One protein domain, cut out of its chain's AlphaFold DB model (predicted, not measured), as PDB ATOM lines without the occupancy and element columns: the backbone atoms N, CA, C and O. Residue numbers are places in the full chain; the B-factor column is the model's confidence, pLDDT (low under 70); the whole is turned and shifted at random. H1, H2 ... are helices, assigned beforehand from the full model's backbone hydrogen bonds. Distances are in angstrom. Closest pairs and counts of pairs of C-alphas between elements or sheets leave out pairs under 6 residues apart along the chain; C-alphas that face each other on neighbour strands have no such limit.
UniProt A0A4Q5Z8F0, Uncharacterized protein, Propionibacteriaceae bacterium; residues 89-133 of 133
ATOM      1  N   ARG A  89     165.587 193.037 116.124       82.50
ATOM      2  CA  ARG A  89     164.956 194.290 116.602       82.50
ATOM      3  C   ARG A  89     164.317 195.115 115.485       82.50
ATOM      4  O   ARG A  89     163.458 195.967 115.727       82.50
ATOM      5  N   SER A  90     164.694 194.856 114.236       82.50
ATOM      6  CA  SER A  90     164.109 195.490 113.054       82.50
ATOM      7  C   SER A  90     164.196 194.586 111.821       82.50
ATOM      8  O   SER A  90     164.974 193.640 111.784       82.50
ATOM      9  N   GLY A  91     163.371 194.861 110.805       81.31
ATOM     10  CA  GLY A  91     163.386 194.121 109.540       81.31
ATOM     11  C   GLY A  91     162.535 192.846 109.531       81.31
ATOM     12  O   GLY A  91     161.571 192.704 110.289       81.31
ATOM     13  N   ALA A  92     162.853 191.938 108.608       75.75
ATOM     14  CA  ALA A  92     162.147 190.668 108.466       75.75
ATOM     15  C   ALA A  92     162.375 189.795 109.714       75.75
ATOM     16  O   ALA A  92     163.508 189.633 110.149       75.75
ATOM     17  N   GLY A  93     161.299 189.267 110.305       77.81
ATOM     18  CA  GLY A  93     161.352 188.495 111.558       77.81
ATOM     19  C   GLY A  93     161.108 189.321 112.828       77.81
ATOM     20  O   GLY A  93     160.814 188.756 113.874       77.81
ATOM     21  N   SER A  94     161.104 190.655 112.736       84.25
ATOM     22  CA  SER A  94     160.905 191.561 113.877       84.25
ATOM     23  C   SER A  94     159.425 191.810 114.197       84.25
ATOM     24  O   SER A  94     158.966 192.948 114.296       84.25
ATOM     25  N   SER A  95     158.625 190.749 114.276       90.62
ATOM     26  CA  SER A  95     157.186 190.873 114.542       90.62
ATOM     27  C   SER A  95     156.892 190.848 116.042       90.62
ATOM     28  O   SER A  95     157.576 190.165 116.797       90.62
ATOM     29  N   ALA A  96     155.830 191.530 116.482       90.25
ATOM     30  CA  ALA A  96     155.378 191.452 117.876       90.25
ATOM     31  C   ALA A  96     155.093 190.003 118.319       90.25
ATOM     32  O   ALA A  96     155.276 189.674 119.482       90.25
ATOM     33  N   ALA A  97     154.680 189.132 117.391       90.94
ATOM     34  CA  ALA A  97     154.478 187.713 117.665       90.94
ATOM     35  C   ALA A  97     155.797 186.983 117.978       90.94
ATOM     36  O   ALA A  97     155.839 186.226 118.938       90.94
ATOM     37  N   ALA A  98     156.869 187.256 117.226       92.06
ATOM     38  CA  ALA A  98     158.186 186.659 117.473       92.06
ATOM     39  C   ALA A  98     158.754 187.079 118.837       92.06
ATOM     40  O   ALA A  98     159.245 186.245 119.586       92.06
ATOM     41  N   TRP A  99     158.610 188.358 119.193       92.88
ATOM     42  CA  TRP A  99     159.020 188.866 120.506       92.88
ATOM     43  C   TRP A  99     158.200 188.291 121.658       92.88
ATOM     44  O   TRP A  99     158.747 188.044 122.726       92.88
ATOM     45  N   ARG A 100     156.899 188.060 121.454       92.56
ATOM     46  CA  ARG A 100     156.056 187.401 122.457       92.56
ATOM     47  C   ARG A 100     156.452 185.948 122.671       92.56
ATOM     48  O   ARG A 100     156.567 185.553 123.821       92.56
ATOM     49  N   GLN A 101     156.714 185.205 121.597       91.44
ATOM     50  CA  GLN A 101     157.207 183.832 121.701       91.44
ATOM     51  C   GLN A 101     158.522 183.789 122.483       91.44
ATOM     52  O   GLN A 101     158.620 183.083 123.474       91.44
ATOM     53  N   PHE A 102     159.475 184.650 122.121       91.31
ATOM     54  CA  PHE A 102     160.746 184.761 122.832       91.31
ATOM     55  C   PHE A 102     160.562 185.100 124.320       91.31
ATOM     56  O   PHE A 102     161.234 184.543 125.181       91.31
ATOM     57  N   ALA A 103     159.612 185.977 124.652       92.44
ATOM     58  CA  ALA A 103     159.291 186.292 126.040       92.44
ATOM     59  C   ALA A 103     158.658 185.111 126.800       92.44
ATOM     60  O   ALA A 103     158.948 184.925 127.980       92.44
ATOM     61  N   GLU A 104     157.806 184.318 126.144       91.69
ATOM     62  CA  GLU A 104     157.226 183.091 126.707       91.69
ATOM     63  C   GLU A 104     158.300 182.035 126.974       91.69
ATOM     64  O   GLU A 104     158.323 181.460 128.062       91.69
ATOM     65  N   ASP A 105     159.215 181.846 126.028       90.12
ATOM     66  CA  ASP A 105     160.331 180.908 126.137       90.12
ATOM     67  C   ASP A 105     161.298 181.308 127.275       90.12
ATOM     68  O   ASP A 105     161.812 180.453 127.992       90.12
ATOM     69  N   LEU A 106     161.468 182.614 127.526       89.44
ATOM     70  CA  LEU A 106     162.189 183.153 128.692       89.44
ATOM     71  C   LEU A 106     161.396 183.078 130.012       89.44
ATOM     72  O   LEU A 106     161.887 183.500 131.061       89.44
ATOM     73  N   GLY A 107     160.152 182.592 129.987       89.62
ATOM     74  CA  GLY A 107     159.288 182.494 131.165       89.62
ATOM     75  C   GLY A 107     158.681 183.824 131.629       89.62
ATOM     76  O   GLY A 107     158.200 183.912 132.760       89.62
ATOM     77  N   ASN A 108     158.670 184.856 130.780       91.12
ATOM     78  CA  ASN A 108     158.081 186.170 131.051       91.12
ATOM     79  C   ASN A 108     156.941 186.502 130.062       91.12
ATOM     80  O   ASN A 108     157.091 187.381 129.207       91.12
ATOM     81  N   PRO A 109     155.785 185.818 130.153       90.31
ATOM     82  CA  PRO A 109     154.687 186.012 129.214       90.31
ATOM     83  C   PRO A 109     154.123 187.437 129.283       90.31
ATOM     84  O   PRO A 109     153.817 187.975 130.349       90.31
ATOM     85  N   VAL A 110     153.935 188.031 128.109       92.50
ATOM     86  CA  VAL A 110     153.449 189.405 127.893       92.50
ATOM     87  C   VAL A 110     152.047 189.398 127.268       92.50
ATOM     88  O   VAL A 110     151.665 188.418 126.627       92.50
ATOM     89  N   PRO A 111     151.253 190.479 127.412       92.44
ATOM     90  CA  PRO A 111     149.906 190.556 126.842       92.44
ATOM     91  C   PRO A 111     149.908 190.332 125.323       92.44
ATOM     92  O   PRO A 111     150.757 190.872 124.616       92.44
ATOM     93  N   ALA A 112     148.933 189.590 124.790       89.50
ATOM     94  CA  ALA A 112     148.848 189.305 123.350       89.50
ATOM     95  C   ALA A 112     148.624 190.568 122.489       89.50
ATOM     96  O   ALA A 112     148.963 190.602 121.305       89.50
ATOM     97  N   ASP A 113     148.050 191.597 123.099       91.69
ATOM     98  CA  ASP A 113     147.805 192.935 122.573       91.69
ATOM     99  C   ASP A 113     148.995 193.894 122.747       91.69
ATOM    100  O   ASP A 113     148.955 195.004 122.211       91.69
ATOM    101  N   ALA A 114     150.069 193.468 123.424       92.44
ATOM    102  CA  ALA A 114     151.285 194.262 123.550       92.44
ATOM    103  C   ALA A 114     151.955 194.462 122.184       92.44
ATOM    104  O   ALA A 114     152.092 193.535 121.371       92.44
ATOM    105  N   THR A 115     152.393 195.694 121.931       93.31
ATOM    106  CA  THR A 115     153.200 196.004 120.752       93.31
ATOM    107  C   THR A 115     154.603 195.443 120.919       93.31
ATOM    108  O   THR A 115     155.072 195.188 122.026       93.31
ATOM    109  N   ARG A 116     155.306 195.285 119.799       92.12
ATOM    110  CA  ARG A 116     156.698 194.832 119.787       92.12
ATOM    111  C   ARG A 116     157.571 195.627 120.764       92.12
ATOM    112  O   ARG A 116     158.299 195.038 121.548       92.12
ATOM    113  N   GLU A 117     157.468 196.951 120.730       91.44
ATOM    114  CA  GLU A 117     158.255 197.852 121.574       91.44
ATOM    115  C   GLU A 117     157.939 197.661 123.061       91.44
ATOM    116  O   GLU A 117     158.853 197.654 123.876       91.44
ATOM    117  N   GLN A 118     156.669 197.435 123.408       94.06
ATOM    118  CA  GLN A 118     156.259 197.164 124.788       94.06
ATOM    119  C   GLN A 118     156.827 195.836 125.303       94.06
ATOM    120  O   GLN A 118     157.184 195.738 126.475       94.06
ATOM    121  N   VAL A 119     156.933 194.821 124.438       93.50
ATOM    122  CA  VAL A 119     157.554 193.536 124.795       93.50
ATOM    123  C   VAL A 119     159.053 193.699 125.038       93.50
ATOM    124  O   VAL A 119     159.555 193.234 126.057       93.50
ATOM    125  N   ILE A 120     159.755 194.407 124.148       91.31
ATOM    126  CA  ILE A 120     161.192 194.691 124.293       91.31
ATOM    127  C   ILE A 120     161.452 195.479 125.585       91.31
ATOM    128  O   ILE A 120     162.337 195.126 126.357       91.31
ATOM    129  N   GLU A 121     160.652 196.509 125.870       92.50
ATOM    130  CA  GLU A 121     160.781 197.301 127.098       92.50
ATOM    131  C   GLU A 121     160.545 196.455 128.360       92.50
ATOM    132  O   GLU A 121     161.276 196.600 129.343       92.50
ATOM    133  N   ALA A 122     159.568 195.544 128.334       92.38
ATOM    134  CA  ALA A 122     159.289 194.643 129.450       92.38
ATOM    135  C   ALA A 122     160.443 193.661 129.703       92.38
ATOM    136  O   ALA A 122     160.853 193.483 130.849       92.38
ATOM    137  N   LEU A 123     160.990 193.059 128.642       90.88
ATOM    138  CA  LEU A 123     162.135 192.149 128.730       90.88
ATOM    139  C   LEU A 123     163.410 192.877 129.176       90.88
ATOM    140  O   LEU A 123     164.141 192.377 130.028       90.88
ATOM    141  N   SER A 124     163.643 194.084 128.662       90.94
ATOM    142  CA  SER A 124     164.791 194.906 129.045       90.94
ATOM    143  C   SER A 124     164.695 195.368 130.501       90.94
ATOM    144  O   SER A 124     165.661 195.268 131.254       90.94
ATOM    145  N   SER A 125     163.504 195.774 130.950       89.75
ATOM    146  CA  SER A 125     163.251 196.123 132.357       89.75
ATOM    147  C   SER A 125     163.408 194.928 133.301       89.75
ATOM    148  O   SER A 125     163.736 195.113 134.472       89.75
ATOM    149  N   ALA A 126     163.178 193.710 132.802       88.19
ATOM    150  CA  ALA A 126     163.416 192.468 133.530       88.19
ATOM    151  C   ALA A 126     164.897 192.041 133.531       88.19
ATOM    152  O   ALA A 126     165.246 191.105 134.247       88.19
ATOM    153  N   GLY A 127     165.762 192.715 132.762       89.62
ATOM    154  CA  GLY A 127     167.168 192.342 132.599       89.62
ATOM    155  C   GLY A 127     167.369 191.058 131.792       89.62
ATOM    156  O   GLY A 127     168.401 190.416 131.938       89.62
ATOM    157  N   LEU A 128     166.375 190.672 130.982       87.06
ATOM    158  CA  LEU A 128     166.422 189.473 130.137       87.06
ATOM    159  C   LEU A 128     167.053 189.744 128.764       87.06
ATOM    160  O   LEU A 128     167.504 188.812 128.110       87.06
ATOM    161  N   ILE A 129     167.065 191.007 128.328       86.31
ATOM    162  CA  ILE A 129     167.718 191.468 127.096       86.31
ATOM    163  C   ILE A 129     168.393 192.823 127.325       86.31
ATOM    164  O   ILE A 129     167.927 193.632 128.135       86.31
ATOM    165  N   ASP A 130     169.437 193.111 126.551       81.50
ATOM    166  CA  ASP A 130     170.111 194.410 126.571       81.50
ATOM    167  C   ASP A 130     169.292 195.493 125.874       81.50
ATOM    168  O   ASP A 130     168.841 195.313 124.747       81.50
ATOM    169  N   ALA A 131     169.145 196.663 126.496       67.44
ATOM    170  CA  ALA A 131     168.408 197.783 125.900       67.44
ATOM    171  C   ALA A 131     169.067 198.342 124.618       67.44
ATOM    172  O   ALA A 131     168.389 198.976 123.811       67.44
ATOM    173  N   GLU A 132     170.375 198.120 124.436       55.84
ATOM    174  CA  GLU A 132     171.210 198.753 123.401       55.84
ATOM    175  C   GLU A 132     171.843 197.730 122.441       55.84
ATOM    176  O   GLU A 132     173.063 197.627 122.335       55.84
ATOM    177  N   GLY A 133     170.998 196.979 121.733       55.34
ATOM    178  CA  GLY A 133     171.391 196.047 120.662       55.34
ATOM    179  C   GLY A 133     170.673 196.350 119.359       55.34
ATOM    180  O   GLY A 133     169.433 196.547 119.433       55.34
TER     181      GLY A 133
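AT A GLANCE: This is residues 89 to 133 of the 133 residues of an uncharacterized protein of Propionibacteriaceae bacterium (UniProt A0A4Q5Z8F0). Two short helices, H1 and H2, lie side by side and run the same way, and the loop of residues 106 to 115 leads back from the end of H1 to the beginning of H2. The two end stretches, residues 89 to 95 and 126 to 133, have no named element, and the first and last printed C-alphas come within 7.8 A of each other. The printed part has 45 residues, 20 of them, under half, in the two named helices, with no named strand; the class is all helix. It is compact, with a radius of gyration of the C-alphas of 9.5 A, and spans 25 by 24 by 16 A.

IN THESE COORDINATES: H1, residues 96 to 105, is 14.3 A long and begins at C-alpha 96 (155.378, 191.452, 117.876). H2, residues 116 to 125, is 14.2 A long and ends at C-alpha 125 (163.251, 196.123, 132.357).

HOW THE PARTS SIT: H1 and H2 touch, and their closest C-alphas, those of Ala 96 and Arg 116, are 4.1 A apart. They run the same way at a shallow tilt of 33 degrees, only just short of steep. In both, every O i to N i+4 pair is within hydrogen-bond range.

THE WHOLE: The C-alphas of Ala 92 and Ala 126, the two farthest apart, are 25.2 A apart. The printed part has no cut, and the link from H1 to H2 is short. Mean pLDDT of the printed part is 87.4; residues 131 to 133 are under 70.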